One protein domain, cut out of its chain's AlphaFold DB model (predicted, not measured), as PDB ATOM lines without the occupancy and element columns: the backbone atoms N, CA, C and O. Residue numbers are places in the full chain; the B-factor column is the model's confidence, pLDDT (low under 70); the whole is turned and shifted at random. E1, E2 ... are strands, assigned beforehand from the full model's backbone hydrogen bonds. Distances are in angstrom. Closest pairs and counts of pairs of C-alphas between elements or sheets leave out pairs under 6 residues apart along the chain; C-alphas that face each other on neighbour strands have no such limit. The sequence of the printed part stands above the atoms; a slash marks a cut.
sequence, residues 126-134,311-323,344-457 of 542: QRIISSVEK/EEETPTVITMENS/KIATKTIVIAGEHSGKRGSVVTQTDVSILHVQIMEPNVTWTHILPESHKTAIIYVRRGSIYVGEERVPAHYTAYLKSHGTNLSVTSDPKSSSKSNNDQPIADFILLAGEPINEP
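What this domain is: This is residues 126 to 134, 311 to 323 and 344 to 457 of the 542 residues of the protein "Hypothetical protein" of Ditylum brightwellii (UniProt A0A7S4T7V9). Two sheets face each other as a sandwich, a broad, twisted sheet of seven strands with a smaller sheet of four over one of its faces; E2, at one edge of the broad sheet, is apart from the small sheet. Eight of the strands, E4 to E11, form a jelly roll, one long hairpin wound over both sheets. The printed part has 136 residues with no named helix and 11 strands, E1 to E11 along the chain, of the class all strand; the broad sheet runs E1, E9, E6, E11, E4, E3, E2 and the small one E5, E10, E7, E8, both antiparallel throughout. It is compact, with a radius of gyration of the C-alphas of 14.6 A and spans of 49 by 35 by 23 A.

How they stand to each other: E1, residues 129 to 134, is an edge strand beside E9, residues 414 to 418, with N 133 and O 415 2.8 A apart. E9 is antiparallel to E6, residues 393 to 400, with N 416 and O 396 at 2.8 A. E6 neighbours E11, residues 444 to 451, with N 395 and O 449 at 2.8 A. E11 neighbours E4, residues 369 to 376, at 168 degrees, with N 372 and O 448 at 3.0 A. E4 forms a hairpin with E3, residues 345 to 353, with N 373 and O 350 at 3.0 A. E3 neighbours the edge strand E2, residues 316 to 320, with N 349 and O 317 at 2.8 A. In the other sheet, E5, residues 382 to 386, neighbours E10, residues 424 to 429, with N 383 and O 427 at 2.8 A. E10 neighbours E7, residues 402 to 405, with N 404 and O 428 at 2.7 A. E7 and E8, residues 408 to 411, form a hairpin, with N 410 and O 403 at 2.8 A. The sheets' facing parts are 7.5 A centre to centre, with their strands at 27 degrees. The nested pairs of the jelly roll are E4 with E11, E5 with E10, E6 with E9, and E7 with E8.

Where its parts are: E1 begins at C-alpha 129, (94.688, 9.893, -22.737). E3 is 22.4 A long, E4 21.9 A, E6 22.3 A and E11 22.7 A. E11 ends at C-alpha 451, (84.740, 9.770, -35.013).

The domain as a whole: The C-alphas of Ser 323 and Pro 457, the two farthest apart, are 51.0 A apart. Residues 135 to 310 and 324 to 343 are not printed; the C-alpha gaps are 33.1 A and 8.5 A. The links E3 to E4 and E10 to E11 are long. Mean pLDDT of the printed part is 92.8; residues 322 to 323 and 434 to 439 are under 70.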
ATOM      1  N   GLN A 126      85.750   4.785 -18.400       93.88
ATOM      2  CA  GLN A 126      86.371   6.082 -18.644       93.88
ATOM      3  C   GLN A 126      87.307   6.033 -19.863       93.88
ATOM      4  O   GLN A 126      88.179   5.168 -19.959       93.88
ATOM      5  N   ARG A 127      87.147   6.989 -20.778       95.50
ATOM      6  CA  ARG A 127      88.079   7.301 -21.862       95.50
ATOM      7  C   ARG A 127      89.276   8.043 -21.268       95.50
ATOM      8  O   ARG A 127      89.104   9.019 -20.537       95.50
ATOM      9  N   ILE A 128      90.480   7.587 -21.600       95.75
ATOM     10  CA  ILE A 128      91.740   8.130 -21.071       95.75
ATOM     11  C   ILE A 128      92.670   8.591 -22.191       95.75
ATOM     12  O   ILE A 128      92.529   8.168 -23.344       95.75
ATOM     13  N   ILE A 129      93.639   9.429 -21.832       97.06
ATOM     14  CA  ILE A 129      94.688   9.893 -22.737       97.06
ATOM     15  C   ILE A 129      95.630   8.733 -23.107       97.06
ATOM     16  O   ILE A 129      95.912   7.825 -22.321       97.06
ATOM     17  N   SER A 130      96.055   8.736 -24.366       95.81
ATOM     18  CA  SER A 130      97.110   7.889 -24.918       95.81
ATOM     19  C   SER A 130      98.428   8.651 -25.026       95.81
ATOM     20  O   SER A 130      99.478   8.102 -24.704       95.81
ATOM     21  N   SER A 131      98.378   9.894 -25.507       95.56
ATOM     22  CA  SER A 131      99.536  10.780 -25.628       95.56
ATOM     23  C   SER A 131      99.103  12.245 -25.662       95.56
ATOM     24  O   SER A 131      97.979  12.569 -26.053       95.56
ATOM     25  N   VAL A 132     100.022  13.133 -25.284       95.69
ATOM     26  CA  VAL A 132      99.864  14.588 -25.372       95.69
ATOM     27  C   VAL A 132     101.019  15.159 -26.180       95.69
ATOM     28  O   VAL A 132     102.185  14.903 -25.885       95.69
ATOM     29  N   GLU A 133     100.700  15.951 -27.198       93.25
ATOM     30  CA  GLU A 133     101.678  16.518 -28.122       93.25
ATOM     31  C   GLU A 133     101.539  18.036 -28.218       93.25
ATOM     32  O   GLU A 133     100.436  18.589 -28.273       93.25
ATOM     33  N   LYS A 134     102.685  18.723 -28.277       89.50
ATOM     34  CA  LYS A 134     102.757  20.155 -28.566       89.50
ATOM     35  C   LYS A 134     103.112  20.349 -30.029       89.50
ATOM     36  O   LYS A 134     104.205  19.981 -30.455       89.50
ATOM     37  N   GLU A 311      71.086  28.287 -33.122       91.19
ATOM     38  CA  GLU A 311      70.617  27.182 -32.270       91.19
ATOM     39  C   GLU A 311      69.998  26.002 -33.035       91.19
ATOM     40  O   GLU A 311      69.979  24.885 -32.524       91.19
ATOM     41  N   GLU A 312      69.491  26.219 -34.251       91.50
ATOM     42  CA  GLU A 312      68.895  25.141 -35.053       91.50
ATOM     43  C   GLU A 312      69.953  24.276 -35.742       91.50
ATOM     44  O   GLU A 312      69.804  23.057 -35.830       91.50
ATOM     45  N   GLU A 313      71.029  24.894 -36.235       96.12
ATOM     46  CA  GLU A 313      72.029  24.192 -37.036       96.12
ATOM     47  C   GLU A 313      73.218  23.714 -36.206       96.12
ATOM     48  O   GLU A 313      73.740  22.628 -36.476       96.12
ATOM     49  N   THR A 314      73.619  24.505 -35.209       96.44
ATOM     50  CA  THR A 314      74.738  24.245 -34.295       96.44
ATOM     51  C   THR A 314      74.328  24.589 -32.856       96.44
ATOM     52  O   THR A 314      74.737  25.628 -32.331       96.44
ATOM     53  N   PRO A 315      73.483  23.761 -32.214       97.38
ATOM     54  CA  PRO A 315      72.897  24.078 -30.914       97.38
ATOM     55  C   PRO A 315      73.947  24.256 -29.816       97.38
ATOM     56  O   PRO A 315      74.968  23.553 -29.795       97.38
ATOM     57  N   THR A 316      73.645  25.134 -28.859       97.31
ATOM     58  CA  THR A 316      74.463  25.344 -27.661       97.31
ATOM     59  C   THR A 316      73.830  24.649 -26.459       97.31
ATOM     60  O   THR A 316      72.719  24.962 -26.038       97.31
ATOM     61  N   VAL A 317      74.561  23.722 -25.844       97.75
ATOM     62  CA  VAL A 317      74.184  23.116 -24.561       97.75
ATOM     63  C   VAL A 317      74.871  23.873 -23.435       97.75
ATOM     64  O   VAL A 317      76.096  23.976 -23.410       97.75
ATOM     65  N   ILE A 318      74.080  24.388 -22.497       96.25
ATOM     66  CA  ILE A 318      74.559  25.124 -21.326       96.25
ATOM     67  C   ILE A 318      74.278  24.288 -20.080       96.25
ATOM     68  O   ILE A 318      73.152  23.835 -19.883       96.25
ATOM     69  N   THR A 319      75.287  24.105 -19.229       94.25
ATOM     70  CA  THR A 319      75.096  23.563 -17.877       94.25
ATOM     71  C   THR A 319      75.314  24.661 -16.849       94.25
ATOM     72  O   THR A 319      76.197  25.503 -17.017       94.25
ATOM     73  N   MET A 320      74.509  24.657 -15.787       91.19
ATOM     74  CA  MET A 320      74.653  25.584 -14.663       91.19
ATOM     75  C   MET A 320      75.479  24.947 -13.545       91.19
ATOM     76  O   MET A 320      75.514  23.724 -13.401       91.19
ATOM     77  N   GLU A 321      76.153  25.775 -12.757       81.75
ATOM     78  CA  GLU A 321      76.819  25.358 -11.529       81.75
ATOM     79  C   GLU A 321      75.761  25.092 -10.449       81.75
ATOM     80  O   GLU A 321      74.955  25.963 -10.124       81.75
ATOM     81  N   ASN A 322      75.745  23.885  -9.877       63.97
ATOM     82  CA  ASN A 322      74.867  23.601  -8.746       63.97
ATOM     83  C   ASN A 322      75.416  24.304  -7.499       63.97
ATOM     84  O   ASN A 322      76.346  23.811  -6.864       63.97
ATOM     85  N   SER A 323      74.782  25.399  -7.085       51.31
ATOM     86  CA  SER A 323      75.100  26.135  -5.849       51.31
ATOM     87  C   SER A 323      74.808  25.362  -4.543       51.31
ATOM     88  O   SER A 323      74.943  25.916  -3.454       51.31
ATOM     89  N   LYS A 344      75.325  30.508 -12.047       85.00
ATOM     90  CA  LYS A 344      76.478  30.700 -12.920       85.00
ATOM     91  C   LYS A 344      76.499  29.613 -13.984       85.00
ATOM     92  O   LYS A 344      76.279  28.438 -13.697       85.00
ATOM     93  N   ILE A 345      76.812  29.995 -15.218       91.06
ATOM     94  CA  ILE A 345      77.051  29.026 -16.287       91.06
ATOM     95  C   ILE A 345      78.333  28.263 -15.954       91.06
ATOM     96  O   ILE A 345      79.382  28.884 -15.829       91.06
ATOM     97  N   ALA A 346      78.261  26.939 -15.853       93.38
ATOM     98  CA  ALA A 346      79.408  26.066 -15.622       93.38
ATOM     99  C   ALA A 346      80.105  25.705 -16.940       93.38
ATOM    100  O   ALA A 346      81.327  25.846 -17.062       93.38
ATOM    101  N   THR A 347      79.338  25.269 -17.944       96.44
ATOM    102  CA  THR A 347      79.876  24.923 -19.268       96.44
ATOM    103  C   THR A 347      78.969  25.390 -20.399       96.44
ATOM    104  O   THR A 347      77.751  25.491 -20.236       96.44
ATOM    105  N   LYS A 348      79.570  25.648 -21.563       97.44
ATOM    106  CA  LYS A 348      78.884  25.839 -22.845       97.44
ATOM    107  C   LYS A 348      79.485  24.875 -23.861       97.44
ATOM    108  O   LYS A 348      80.703  24.830 -24.011       97.44
ATOM    109  N   THR A 349      78.649  24.116 -24.554       98.50
ATOM    110  CA  THR A 349      79.066  23.178 -25.605       98.50
ATOM    111  C   THR A 349      78.329  23.497 -26.891       98.50
ATOM    112  O   THR A 349      77.112  23.342 -26.948       98.50
ATOM    113  N   ILE A 350      79.055  23.917 -27.921       98.31
ATOM    114  CA  ILE A 350      78.515  24.147 -29.262       98.31
ATOM    115  C   ILE A 350      78.691  22.860 -30.067       98.31
ATOM    116  O   ILE A 350      79.812  22.368 -30.235       98.31
ATOM    117  N   VAL A 351      77.580  22.312 -30.560       98.50
ATOM    118  CA  VAL A 351      77.554  21.065 -31.333       98.50
ATOM    119  C   VAL A 351      77.660  21.393 -32.821       98.50
ATOM    120  O   VAL A 351      76.658  21.666 -33.476       98.50
ATOM    121  N   ILE A 352      78.880  21.384 -33.363       98.25
ATOM    122  CA  ILE A 352      79.122  21.677 -34.788       98.25
ATOM    123  C   ILE A 352      78.700  20.482 -35.652       98.25
ATOM    124  O   ILE A 352      78.067  20.657 -36.690       98.25
ATOM    125  N   ALA A 353      79.031  19.269 -35.204       98.31
ATOM    126  CA  ALA A 353      78.583  18.006 -35.783       98.31
ATOM    127  C   ALA A 353      78.428  16.950 -34.678       98.31
ATOM    128  O   ALA A 353      79.105  17.025 -33.650       98.31
ATOM    129  N   GLY A 354      77.561  15.963 -34.903       97.50
ATOM    130  CA  GLY A 354      77.257  14.915 -33.928       97.50
ATOM    131  C   GLY A 354      76.169  15.328 -32.935       97.50
ATOM    132  O   GLY A 354      75.285  16.124 -33.256       97.50
ATOM    133  N   GLU A 355      76.207  14.756 -31.734       97.56
ATOM    134  CA  GLU A 355      75.218  14.999 -30.680       97.56
ATOM    135  C   GLU A 355      75.893  15.157 -29.318       97.56
ATOM    136  O   GLU A 355      76.853  14.459 -28.998       97.56
ATOM    137  N   HIS A 356      75.362  16.052 -28.491       98.06
ATOM    138  CA  HIS A 356      75.742  16.190 -27.093       98.06
ATOM    139  C   HIS A 356      74.495  16.491 -26.255       98.06
ATOM    140  O   HIS A 356      73.743  17.413 -26.563       98.06
ATOM    141  N   SER A 357      74.268  15.713 -25.192       95.94
ATOM    142  CA  SER A 357      73.163  15.922 -24.239       95.94
ATOM    143  C   SER A 357      71.782  16.072 -24.908       95.94
ATOM    144  O   SER A 357      70.996  16.950 -24.557       95.94
ATOM    145  N   GLY A 358      71.500  15.234 -25.914       95.69
ATOM    146  CA  GLY A 358      70.233  15.224 -26.657       95.69
ATOM    147  C   GLY A 358      70.060  16.358 -27.677       95.69
ATOM    148  O   GLY A 358      69.000  16.467 -28.293       95.69
ATOM    149  N   LYS A 359      71.074  17.210 -27.876       97.75
ATOM    150  CA  LYS A 359      71.105  18.237 -28.926       97.75
ATOM    151  C   LYS A 359      72.054  17.819 -30.040       97.75
ATOM    152  O   LYS A 359      73.194  17.443 -29.777       97.75
ATOM    153  N   ARG A 360      71.580  17.895 -31.284       97.44
ATOM    154  CA  ARG A 360      72.269  17.390 -32.474       97.44
ATOM    155  C   ARG A 360      72.524  18.513 -33.468       97.44
ATOM    156  O   ARG A 360      71.615  19.290 -33.743       97.44
ATOM    157  N   GLY A 361      73.738  18.570 -34.009       97.12
ATOM    158  CA  GLY A 361      74.056  19.451 -35.131       97.12
ATOM    159  C   GLY A 361      73.302  19.014 -36.388       97.12
ATOM    160  O   GLY A 361      73.152  17.820 -36.644       97.12
ATOM    161  N   SER A 362      72.821  19.972 -37.177       96.38
ATOM    162  CA  SER A 362      71.989  19.698 -38.363       96.38
ATOM    163  C   SER A 362      72.756  19.086 -39.541       96.38
ATOM    164  O   SER A 362      72.148  18.529 -40.458       96.38
ATOM    165  N   VAL A 363      74.087  19.206 -39.541       95.12
ATOM    166  CA  VAL A 363      74.916  18.758 -40.656       95.12
ATOM    167  C   VAL A 363      74.892  17.242 -40.802       95.12
ATOM    168  O   VAL A 363      75.132  16.491 -39.859       95.12
ATOM    169  N   VAL A 364      74.639  16.788 -42.028       91.44
ATOM    170  CA  VAL A 364      74.764  15.379 -42.395       91.44
ATOM    171  C   VAL A 364      76.225  15.078 -42.704       91.44
ATOM    172  O   VAL A 364      76.822  15.713 -43.574       91.44
ATOM    173  N   THR A 365      76.785  14.092 -42.009       94.62
ATOM    174  CA  THR A 365      78.172  13.654 -42.177       94.62
ATOM    175  C   THR A 365      78.222  12.288 -42.864       94.62
ATOM    176  O   THR A 365      77.388  11.420 -42.618       94.62
ATOM    177  N   GLN A 366      79.189  12.090 -43.763       94.94
ATOM    178  CA  GLN A 366      79.382  10.825 -44.496       94.94
ATOM    179  C   GLN A 366      80.022   9.736 -43.625       94.94
ATOM    180  O   GLN A 366      79.843   8.544 -43.881       94.94
ATOM    181  N   THR A 367      80.738  10.167 -42.590       94.81
ATOM    182  CA  THR A 367      81.313   9.340 -41.530       94.81
ATOM    183  C   THR A 367      80.718   9.798 -40.204       94.81
ATOM    184  O   THR A 367      80.485  10.997 -40.020       94.81
ATOM    185  N   ASP A 368      80.459   8.871 -39.284       96.94
ATOM    186  CA  ASP A 368      79.973   9.202 -37.945       96.94
ATOM    187  C   ASP A 368      81.055   9.967 -37.167       96.94
ATOM    188  O   ASP A 368      82.134   9.433 -36.892       96.94
ATOM    189  N   VAL A 369      80.782  11.239 -36.858       98.25
ATOM    190  CA  VAL A 369      81.712  12.144 -36.177       98.25
ATOM    191  C   VAL A 369      80.994  13.064 -35.193       98.25
ATOM    192  O   VAL A 369      79.866  13.500 -35.422       98.25
ATOM    193  N   SER A 370      81.708  13.423 -34.133       98.31
ATOM    194  CA  SER A 370      81.395  14.516 -33.219       98.31
ATOM    195  C   SER A 370      82.476  15.588 -33.325       98.31
ATOM    196  O   SER A 370      83.663  15.315 -33.140       98.31
ATOM    197  N   ILE A 371      82.051  16.822 -33.593       98.69
ATOM    198  CA  ILE A 371      82.901  18.017 -33.553       98.69
ATOM    199  C   ILE A 371      82.248  18.973 -32.562       98.69
ATOM    200  O   ILE A 371      81.213  19.573 -32.862       98.69
ATOM    201  N   LEU A 372      82.829  19.080 -31.367       98.81
ATOM    202  CA  LEU A 372      82.271  19.858 -30.261       98.81
ATOM    203  C   LEU A 372      83.259  20.938 -29.831       98.81
ATOM    204  O   LEU A 372      84.415  20.632 -29.545       98.81
ATOM    205  N   HIS A 373      82.800  22.181 -29.732       98.69
ATOM    206  CA  HIS A 373      83.554  23.252 -29.085       98.69
ATOM    207  C   HIS A 373      83.026  23.434 -27.664       98.69
ATOM    208  O   HIS A 373      81.838  23.688 -27.468       98.69
ATOM    209  N   VAL A 374      83.904  23.271 -26.678       98.62
ATOM    210  CA  VAL A 374      83.553  23.252 -25.260       98.62
ATOM    211  C   VAL A 374      84.263  24.384 -24.537       98.62
ATOM    212  O   VAL A 374      85.477  24.558 -24.639       98.62
ATOM    213  N   GLN A 375      83.486  25.118 -23.753       97.88
ATOM    214  CA  GLN A 375      83.932  26.190 -22.883       97.88
ATOM    215  C   GLN A 375      83.561  25.839 -21.447       97.88
ATOM    216  O   GLN A 375      82.391  25.607 -21.142       97.88
ATOM    217  N   ILE A 376      84.551  25.815 -20.560       96.31
ATOM    218  CA  ILE A 376      84.356  25.670 -19.119       96.31
ATOM    219  C   ILE A 376      84.601  27.037 -18.485       96.31
ATOM    220  O   ILE A 376      85.657  27.643 -18.683       96.31
ATOM    221  N   MET A 377      83.609  27.539 -17.753       93.44
ATOM    222  CA  MET A 377      83.587  28.926 -17.285       93.44
ATOM    223  C   MET A 377      84.252  29.112 -15.919       93.44
ATOM    224  O   MET A 377      84.800  30.180 -15.667       93.44
ATOM    225  N   GLU A 378      84.251  28.080 -15.073       90.44
ATOM    226  CA  GLU A 378      84.721  28.145 -13.682       90.44
ATOM    227  C   GLU A 378      85.756  27.037 -13.371       90.44
ATOM    228  O   GLU A 378      85.747  25.979 -14.020       90.44
ATOM    229  N   PRO A 379      86.694  27.268 -12.428       91.56
ATOM    230  CA  PRO A 379      87.714  26.288 -12.038       91.56
ATOM    231  C   PRO A 379      87.102  25.060 -11.372       91.56
ATOM    232  O   PRO A 379      86.082  25.152 -10.699       91.56
ATOM    233  N   ASN A 380      87.762  23.907 -11.530       93.00
ATOM    234  CA  ASN A 380      87.332  22.631 -10.952       93.00
ATOM    235  C   ASN A 380      85.937  22.156 -11.423       93.00
ATOM    236  O   ASN A 380      85.310  21.307 -10.790       93.00
ATOM    237  N   VAL A 381      85.452  22.676 -12.553       94.94
ATOM    238  CA  VAL A 381      84.221  22.209 -13.199       94.94
ATOM    239  C   VAL A 381      84.556  21.058 -14.134       94.94
ATOM    240  O   VAL A 381      85.527  21.118 -14.891       94.94
ATOM    241  N   THR A 382      83.726  20.018 -14.097       96.81
ATOM    242  CA  THR A 382      83.870  18.836 -14.946       96.81
ATOM    243  C   THR A 382      82.799  18.818 -16.026       96.81
ATOM    244  O   THR A 382      81.604  18.775 -15.736       96.81
ATOM    245  N   TRP A 383      83.237  18.822 -17.280       98.06
ATOM    246  CA  TRP A 383      82.408  18.540 -18.442       98.06
ATOM    247  C   TRP A 383      82.451  17.042 -18.754       98.06
ATOM    248  O   TRP A 383      83.516  16.427 -18.694       98.06
ATOM    249  N   THR A 384      81.308  16.454 -19.105       97.81
ATOM    250  CA  THR A 384      81.220  15.028 -19.447       97.81
ATOM    251  C   THR A 384      80.539  14.821 -20.788       97.81
ATOM    252  O   THR A 384      79.643  15.572 -21.165       97.81
ATOM    253  N   HIS A 385      80.960  13.793 -21.517       98.00
ATOM    254  CA  HIS A 385      80.367  13.419 -22.791       98.00
ATOM    255  C   HIS A 385      80.466  11.914 -23.010       98.00
ATOM    256  O   HIS A 385      81.516  11.312 -22.791       98.00
ATOM    257  N   ILE A 386      79.374  11.311 -23.476       97.44
ATOM    258  CA  ILE A 386      79.369   9.911 -23.886       97.44
ATOM    259  C   ILE A 386      79.711   9.841 -25.370       97.44
ATOM    260  O   ILE A 386      78.922  10.247 -26.220       97.44
ATOM    261  N   LEU A 387      80.896   9.313 -25.657       97.44
ATOM    262  CA  LEU A 387      81.349   8.988 -27.000       97.44
ATOM    263  C   LEU A 387      80.574   7.764 -27.512       97.44
ATOM    264  O   LEU A 387      80.563   6.735 -26.823       97.44
ATOM    265  N   PRO A 388      79.978   7.828 -28.717       95.81
ATOM    266  CA  PRO A 388      79.486   6.647 -29.413       95.81
ATOM    267  C   PRO A 388      80.545   5.540 -29.477       95.81
ATOM    268  O   PRO A 388      81.741   5.803 -29.609       95.81
ATOM    269  N   GLU A 389      80.126   4.274 -29.410       94.38
ATOM    270  CA  GLU A 389      81.066   3.143 -29.462       94.38
ATOM    271  C   GLU A 389      81.836   3.061 -30.788       94.38
ATOM    272  O   GLU A 389      82.964   2.548 -30.810       94.38
ATOM    273  N   SER A 390      81.240   3.573 -31.867       95.75
ATOM    274  CA  SER A 390      81.847   3.760 -33.188       95.75
ATOM    275  C   SER A 390      83.037   4.722 -33.144       95.75
ATOM    276  O   SER A 390      83.983   4.553 -33.909       95.75
ATOM    277  N   HIS A 391      83.053   5.686 -32.215       97.31
ATOM    278  CA  HIS A 391      84.101   6.702 -32.102       97.31
ATOM    279  C   HIS A 391      85.358   6.117 -31.445       97.31
ATOM    280  O   HIS A 391      85.644   6.290 -30.252       97.31
ATOM    281  N   LYS A 392      86.119   5.362 -32.242       97.00
ATOM    282  CA  LYS A 392      87.424   4.818 -31.843       97.00
ATOM    283  C   LYS A 392      88.504   5.893 -31.838       97.00
ATOM    284  O   LYS A 392      89.429   5.787 -31.037       97.00
ATOM    285  N   THR A 393      88.361   6.923 -32.667       97.75
ATOM    286  CA  THR A 393      89.241   8.090 -32.673       97.75
ATOM    287  C   THR A 393      88.631   9.188 -31.816       97.75
ATOM    288  O   THR A 393      87.463   9.524 -31.997       97.75
ATOM    289  N   ALA A 394      89.418   9.763 -30.904       97.94
ATOM    290  CA  ALA A 394      89.054  10.975 -30.181       97.94
ATOM    291  C   ALA A 394      90.301  11.818 -29.867       97.94
ATOM    292  O   ALA A 394      91.305  11.304 -29.369       97.94
ATOM    293  N   ILE A 395      90.231  13.108 -30.181       98.12
ATOM    294  CA  ILE A 395      91.327  14.075 -30.109       98.12
ATOM    295  C   ILE A 395      90.793  15.344 -29.448       98.12
ATOM    296  O   ILE A 395      89.750  15.858 -29.850       98.12
ATOM    297  N   ILE A 396      91.506  15.870 -28.455       98.50
ATOM    298  CA  ILE A 396      91.190  17.155 -27.825       98.50
ATOM    299  C   ILE A 396      92.306  18.140 -28.144       98.50
ATOM    300  O   ILE A 396      93.458  17.888 -27.800       98.50
ATOM    301  N   TYR A 397      91.973  19.277 -28.747       97.94
ATOM    302  CA  TYR A 397      92.893  20.408 -28.863       97.94
ATOM    303  C   TYR A 397      92.481  21.512 -27.894       97.94
ATOM    304  O   TYR A 397      91.378  22.056 -27.993       97.94
ATOM    305  N   VAL A 398      93.373  21.858 -26.964       97.00
ATOM    306  CA  VAL A 398      93.115  22.897 -25.961       97.00
ATOM    307  C   VAL A 398      93.454  24.255 -26.558       97.00
ATOM    308  O   VAL A 398      94.610  24.545 -26.858       97.00
ATOM    309  N   ARG A 399      92.458  25.119 -26.730       93.38
ATOM    310  CA  ARG A 399      92.653  26.477 -27.241       93.38
ATOM    311  C   ARG A 399      93.157  27.414 -26.154       93.38
ATOM    312  O   ARG A 399      94.085  28.173 -26.413       93.38
ATOM    313  N   ARG A 400      92.564  27.348 -24.962       91.31
ATOM    314  CA  ARG A 400      92.869  28.224 -23.824       91.31
ATOM    315  C   ARG A 400      92.797  27.463 -22.509       91.31
ATOM    316  O   ARG A 400      92.006  26.534 -22.356       91.31
ATOM    317  N   GLY A 401      93.583  27.938 -21.545       92.12
ATOM    318  CA  GLY A 401      93.610  27.403 -20.192       92.12
ATOM    319  C   GLY A 401      94.273  26.038 -20.146       92.12
ATOM    320  O   GLY A 401      95.110  25.699 -20.977       92.12
ATOM    321  N   SER A 402      93.910  25.244 -19.156       94.38
ATOM    322  CA  SER A 402      94.371  23.867 -19.050       94.38
ATOM    323  C   SER A 402      93.263  22.997 -18.500       94.38
ATOM    324  O   SER A 402      92.463  23.437 -17.670       94.38
ATOM    325  N   ILE A 403      93.249  21.759 -18.966       97.75
ATOM    326  CA  ILE A 403      92.262  20.754 -18.591       97.75
ATOM    327  C   ILE A 403      92.958  19.518 -18.034       97.75
ATOM    328  O   ILE A 403      94.152  19.314 -18.252       97.75
ATOM    329  N   TYR A 404      92.194  18.679 -17.352       97.94
ATOM    330  CA  TYR A 404      92.573  17.342 -16.933       97.94
ATOM    331  C   TYR A 404      91.639  16.322 -17.573       97.94
ATOM    332  O   TYR A 404      90.427  16.537 -17.625       97.94
ATOM    333  N   VAL A 405      92.201  15.207 -18.033       97.19
ATOM    334  CA  VAL A 405      91.441  14.011 -18.422       97.19
ATOM    335  C   VAL A 405      91.936  12.864 -17.553       97.19
ATOM    336  O   VAL A 405      93.054  12.375 -17.723       97.19
ATOM    337  N   GLY A 406      91.124  12.463 -16.574       91.31
ATOM    338  CA  GLY A 406      91.631  11.672 -15.453       91.31
ATOM    339  C   GLY A 406      92.657  12.483 -14.655       91.31
ATOM    340  O   GLY A 406      92.383  13.617 -14.275       91.31
ATOM    341  N   GLU A 407      93.842  11.922 -14.423       91.25
ATOM    342  CA  GLU A 407      94.924  12.586 -13.675       91.25
ATOM    343  C   GLU A 407      95.884  13.389 -14.572       91.25
ATOM    344  O   GLU A 407      96.736  14.130 -14.080       91.25
ATOM    345  N   GLU A 408      95.768  13.258 -15.894       96.50
ATOM    346  CA  GLU A 408      96.723  13.834 -16.836       96.50
ATOM    347  C   GLU A 408      96.316  15.250 -17.259       96.50
ATOM    348  O   GLU A 408      95.207  15.484 -17.750       96.50
ATOM    349  N   ARG A 409      97.235  16.203 -17.063       95.94
ATOM    350  CA  ARG A 409      97.045  17.621 -17.394       95.94
ATOM    351  C   ARG A 409      97.391  17.898 -18.854       95.94
ATOM    352  O   ARG A 409      98.508  17.627 -19.288       95.94
ATOM    353  N   VAL A 410      96.496  18.581 -19.563       97.12
ATOM    354  CA  VAL A 410      96.694  19.061 -20.936       97.12
ATOM    355  C   VAL A 410      96.699  20.597 -20.938       97.12
ATOM    356  O   VAL A 410      95.656  21.218 -20.702       97.12
ATOM    357  N   PRO A 411      97.858  21.245 -21.152       94.50
ATOM    358  CA  PRO A 411      97.950  22.704 -21.206       94.50
ATOM    359  C   PRO A 411      97.380  23.294 -22.505       94.50
ATOM    360  O   PRO A 411      97.177  22.587 -23.492       94.50
ATOM    361  N   ALA A 412      97.213  24.619 -22.541       90.56
ATOM    362  CA  ALA A 412      96.836  25.347 -23.748       90.56
ATOM    363  C   ALA A 412      97.785  25.052 -24.915       90.56
ATOM    364  O   ALA A 412      99.010  25.069 -24.775       90.56
ATOM    365  N   HIS A 413      97.192  24.873 -26.089       89.19
ATOM    366  CA  HIS A 413      97.836  24.617 -27.377       89.19
ATOM    367  C   HIS A 413      98.529  23.260 -27.491       89.19
ATOM    368  O   HIS A 413      99.330  23.051 -28.405       89.19
ATOM    369  N   TYR A 414      98.196  22.340 -26.592       93.62
ATOM    370  CA  TYR A 414      98.518  20.933 -26.733       93.62
ATOM    371  C   TYR A 414      97.321  20.184 -27.315       93.62
ATOM    372  O   TYR A 414      96.162  20.579 -27.152       93.62
ATOM    373  N   THR A 415      97.638  19.090 -27.996       96.19
ATOM    374  CA  THR A 415      96.671  18.111 -28.476       96.19
ATOM    375  C   THR A 415      96.800  16.855 -27.630       96.19
ATOM    376  O   THR A 415      97.897  16.318 -27.505       96.19
ATOM    377  N   ALA A 416      95.697  16.380 -27.065       97.19
ATOM    378  CA  ALA A 416      95.617  15.086 -26.407       97.19
ATOM    379  C   ALA A 416      94.928  14.077 -27.329       97.19
ATOM    380  O   ALA A 416      93.811  14.313 -27.791       97.19
ATOM    381  N   TYR A 417      95.580  12.944 -27.571       97.50
ATOM    382  CA  TYR A 417      95.010  11.805 -28.285       97.50
ATOM    383  C   TYR A 417      94.484  10.815 -27.263       97.50
ATOM    384  O   TYR A 417      95.203  10.436 -26.337       97.50
ATOM    385  N   LEU A 418      93.234  10.393 -27.409       97.31
ATOM    386  CA  LEU A 418      92.591   9.483 -26.469       97.31
ATOM    387  C   LEU A 418      92.656   8.044 -26.985       97.31
ATOM    388  O   LEU A 418      92.641   7.796 -28.190       97.31
ATOM    389  N   LYS A 419      92.713   7.073 -26.069       95.50
ATOM    390  CA  LYS A 419      92.678   5.644 -26.431       95.50
ATOM    391  C   LYS A 419      91.347   5.282 -27.081       95.50
ATOM    392  O   LYS A 419      90.351   5.943 -26.833       95.50
ATOM    393  N   SER A 420      91.285   4.184 -27.831       94.38
ATOM    394  CA  SER A 420      90.070   3.733 -28.536       94.38
ATOM    395  C   SER A 420      88.996   3.069 -27.654       94.38
ATOM    396  O   SER A 420      87.887   2.810 -28.130       94.38
ATOM    397  N   HIS A 421      89.292   2.813 -26.375       91.94
ATOM    398  CA  HIS A 421      88.389   2.167 -25.419       91.94
ATOM    399  C   HIS A 421      87.794   3.154 -24.399       91.94
ATOM    400  O   HIS A 421      88.446   4.120 -24.003       91.94
ATOM    401  N   GLY A 422      86.577   2.847 -23.935       92.94
ATOM    402  CA  GLY A 422      85.818   3.595 -22.927       92.94
ATOM    403  C   GLY A 422      84.885   4.646 -23.509       92.94
ATOM    404  O   GLY A 422      85.287   5.468 -24.307       92.94
ATOM    405  N   THR A 423      83.607   4.644 -23.170       95.50
ATOM    406  CA  THR A 423      82.640   5.564 -23.792       95.50
ATOM    407  C   THR A 423      82.446   6.849 -22.999       95.50
ATOM    408  O   THR A 423      82.052   7.853 -23.577       95.50
ATOM    409  N   ASN A 424      82.775   6.873 -21.707       96.81
ATOM    410  CA  ASN A 424      82.600   8.068 -20.888       96.81
ATOM    411  C   ASN A 424      83.849   8.960 -20.936       96.81
ATOM    412  O   ASN A 424      84.913   8.549 -20.483       96.81
ATOM    413  N   LEU A 425      83.737  10.172 -21.469       97.94
ATOM    414  CA  LEU A 425      84.787  11.184 -21.430       97.94
ATOM    415  C   LEU A 425      84.458  12.211 -20.347       97.94
ATOM    416  O   LEU A 425      83.368  12.771 -20.328       97.94
ATOM    417  N   SER A 426      85.429  12.478 -19.477       97.81
ATOM    418  CA  SER A 426      85.335  13.463 -18.402       97.81
ATOM    419  C   SER A 426      86.534  14.397 -18.501       97.81
ATOM    420  O   SER A 426      87.671  13.923 -18.580       97.81
ATOM    421  N   VAL A 427      86.268  15.699 -18.556       98.31
ATOM    422  CA  VAL A 427      87.267  16.752 -18.730       98.31
ATOM    423  C   VAL A 427      87.054  17.808 -17.656       98.31
ATOM    424  O   VAL A 427      86.010  18.459 -17.626       98.31
ATOM    425  N   THR A 428      88.042  18.005 -16.791       97.94
ATOM    426  CA  THR A 428      87.957  18.942 -15.664       97.94
ATOM    427  C   THR A 428      88.858  20.144 -15.911       97.94
ATOM    428  O   THR A 428      89.995  19.988 -16.350       97.94
ATOM    429  N   SER A 429      88.382  21.355 -15.642       96.25
ATOM    430  CA  SER A 429      89.214  22.555 -15.731       96.25
ATOM    431  C   SER A 429      90.225  22.633 -14.584       96.25
ATOM    432  O   SER A 429      89.945  22.220 -13.460       96.25
ATOM    433  N   ASP A 430      91.419  23.172 -14.852       93.12
ATOM    434  CA  ASP A 430      92.489  23.226 -13.850       93.12
ATOM    435  C   ASP A 430      92.075  24.048 -12.607       93.12
ATOM    436  O   ASP A 430      91.787  25.242 -12.754       93.12
ATOM    437  N   PRO A 431      92.097  23.460 -11.389       87.88
ATOM    438  CA  PRO A 431      91.692  24.131 -10.150       87.88
ATOM    439  C   PRO A 431      92.500  25.388  -9.819       87.88
ATOM    440  O   PRO A 431      92.031  26.251  -9.080       87.88
ATOM    441  N   LYS A 432      93.727  25.503 -10.341       86.06
ATOM    442  CA  LYS A 432      94.599  26.669 -10.120       86.06
ATOM    443  C   LYS A 432      94.296  27.824 -11.075       86.06
ATOM    444  O   LYS A 432      94.925  28.881 -10.978       86.06
ATOM    445  N   SER A 433      93.360  27.640 -12.005       82.12
ATOM    446  CA  SER A 433      92.944  28.689 -12.930       82.12
ATOM    447  C   SER A 433      92.229  29.797 -12.166       82.12
ATOM    448  O   SER A 433      91.247  29.563 -11.469       82.12
ATOM    449  N   SER A 434      92.719  31.026 -12.303       68.94
ATOM    450  CA  SER A 434      92.050  32.200 -11.743       68.94
ATOM    451  C   SER A 434      91.069  32.765 -12.764       68.94
ATOM    452  O   SER A 434      91.459  33.130 -13.875       68.94
ATOM    453  N   SER A 435      89.798  32.873 -12.371       59.69
ATOM    454  CA  SER A 435      88.808  33.669 -13.094       59.69
ATOM    455  C   SER A 435      89.188  35.147 -12.944       59.69
ATOM    456  O   SER A 435      88.887  35.801 -11.945       59.69
ATOM    457  N   LYS A 436      89.978  35.685 -13.880       54.41
ATOM    458  CA  LYS A 436      90.256  37.126 -13.911       54.41
ATOM    459  C   LYS A 436      88.991  37.856 -14.377       54.41
ATOM    460  O   LYS A 436      88.727  37.842 -15.570       54.41
ATOM    461  N   SER A 437      88.300  38.530 -13.451       43.94
ATOM    462  CA  SER A 437      87.522  39.798 -13.527       43.94
ATOM    463  C   SER A 437      86.584  40.129 -14.714       43.94
ATOM    464  O   SER A 437      85.836  41.095 -14.593       43.94
ATOM    465  N   ASN A 438      86.573  39.403 -15.829       51.12
ATOM    466  CA  ASN A 438      85.637  39.592 -16.934       51.12
ATOM    467  C   ASN A 438      84.838  38.298 -17.088       51.12
ATOM    468  O   ASN A 438      85.337  37.329 -17.659       51.12
ATOM    469  N   ASN A 439      83.605  38.306 -16.578       55.28
ATOM    470  CA  ASN A 439      82.712  37.144 -16.453       55.28
ATOM    471  C   ASN A 439      82.378  36.407 -17.772       55.28
ATOM    472  O   ASN A 439      81.726  35.370 -17.731       55.28
ATOM    473  N   ASP A 440      82.843  36.883 -18.930       70.00
ATOM    474  CA  ASP A 440      82.492  36.316 -20.240       70.00
ATOM    475  C   ASP A 440      83.547  35.372 -20.836       70.00
ATOM    476  O   ASP A 440      83.305  34.731 -21.856       70.00
ATOM    477  N   GLN A 441      84.739  35.291 -20.244       82.81
ATOM    478  CA  GLN A 441      85.885  34.616 -20.850       82.81
ATOM    479  C   GLN A 441      86.134  33.241 -20.196       82.81
ATOM    480  O   GLN A 441      86.542  33.213 -19.037       82.81
ATOM    481  N   PRO A 442      86.007  32.108 -20.918       91.00
ATOM    482  CA  PRO A 442      86.028  30.767 -20.317       91.00
ATOM    483  C   PRO A 442      87.402  30.383 -19.774       91.00
ATOM    484  O   PRO A 442      88.395  30.504 -20.484       91.00
ATOM    485  N   ILE A 443      87.510  29.884 -18.543       92.69
ATOM    486  CA  ILE A 443      88.822  29.524 -17.986       92.69
ATOM    487  C   ILE A 443      89.517  28.374 -18.734       92.69
ATOM    488  O   ILE A 443      90.746  28.329 -18.737       92.69
ATOM    489  N   ALA A 444      88.758  27.497 -19.395       95.12
ATOM    490  CA  ALA A 444      89.265  26.498 -20.326       95.12
ATOM    491  C   ALA A 444      88.375  26.441 -21.572       95.12
ATOM    492  O   ALA A 444      87.151  26.508 -21.476       95.12
ATOM    493  N   ASP A 445      88.996  26.314 -22.738       96.88
ATOM    494  CA  ASP A 445      88.320  26.300 -24.037       96.88
ATOM    495  C   ASP A 445      89.046  25.304 -24.937       96.88
ATOM    496  O   ASP A 445      90.275  25.367 -25.075       96.88
ATOM    497  N   PHE A 446      88.314  24.342 -25.484       98.31
ATOM    498  CA  PHE A 446      88.882  23.266 -26.286       98.31
ATOM    499  C   PHE A 446      87.899  22.772 -27.342       98.31
ATOM    500  O   PHE A 446      86.683  22.915 -27.213       98.31
ATOM    501  N   ILE A 447      88.437  22.147 -28.387       98.69
ATOM    502  CA  ILE A 447      87.652  21.439 -29.397       98.69
ATOM    503  C   ILE A 447      87.896  19.932 -29.270       98.69
ATOM    504  O   ILE A 447      89.043  19.489 -29.172       98.69
ATOM    505  N   LEU A 448      86.813  19.155 -29.240       98.75
ATOM    506  CA  LEU A 448      86.820  17.695 -29.303       98.75
ATOM    507  C   LEU A 448      86.496  17.255 -30.730       98.75
ATOM    508  O   LEU A 448      85.455  17.628 -31.275       98.75
ATOM    509  N   LEU A 449      87.366  16.418 -31.287       98.69
ATOM    510  CA  LEU A 449      87.197  15.736 -32.564       98.69
ATOM    511  C   LEU A 449      87.120  14.240 -32.292       98.69
ATOM    512  O   LEU A 449      88.123  13.631 -31.923       98.69
ATOM    513  N   ALA A 450      85.944  13.644 -32.443       98.50
ATOM    514  CA  ALA A 450      85.752  12.209 -32.272       98.50
ATOM    515  C   ALA A 450      85.030  11.609 -33.475       98.50
ATOM    516  O   ALA A 450      84.219  12.282 -34.105       98.50
ATOM    517  N   GLY A 451      85.348  10.372 -33.837       97.88
ATOM    518  CA  GLY A 451      84.740   9.770 -35.013       97.88
ATOM    519  C   GLY A 451      85.114   8.324 -35.261       97.88
ATOM    520  O   GLY A 451      86.054   7.778 -34.672       97.88
ATOM    521  N   GLU A 452      84.336   7.708 -36.142       97.56
ATOM    522  CA  GLU A 452      84.579   6.369 -36.656       97.56
ATOM    523  C   GLU A 452      85.754   6.377 -37.651       97.56
ATOM    524  O   GLU A 452      85.718   7.115 -38.640       97.56
ATOM    525  N   PRO A 453      86.804   5.563 -37.433       97.12
ATOM    526  CA  PRO A 453      87.851   5.387 -38.427       97.12
ATOM    527  C   PRO A 453      87.277   4.809 -39.720       97.12
ATOM    528  O   PRO A 453      86.591   3.791 -39.704       97.12
ATOM    529  N   ILE A 454      87.631   5.409 -40.855       96.81
ATOM    530  CA  ILE A 454      87.155   4.964 -42.175       96.81
ATOM    531  C   ILE A 454      87.749   3.594 -42.558       96.81
ATOM    532  O   ILE A 454      87.132   2.843 -43.303       96.81
ATOM    533  N   ASN A 455      88.923   3.239 -42.015       94.75
ATOM    534  CA  ASN A 455      89.632   1.980 -42.288       94.75
ATOM    535  C   ASN A 455      89.912   1.727 -43.784       94.75
ATOM    536  O   ASN A 455      89.861   0.595 -44.263       94.75
ATOM    537  N   GLU A 456      90.249   2.788 -44.514       96.00
ATOM    538  CA  GLU A 456      90.650   2.744 -45.920       96.00
ATOM    539  C   GLU A 456      92.047   3.364 -46.100       96.00
ATOM    540  O   GLU A 456      92.442   4.213 -45.294       96.00
ATOM    541  N   PRO A 457      92.787   3.001 -47.167       95.19
ATOM    542  CA  PRO A 457      94.034   3.673 -47.518       95.19
ATOM    543  C   PRO A 457      93.835   5.178 -47.683       95.19
ATOM    544  O   PRO A 457      92.821   5.620 -48.227       95.19
TER     545      PRO A 457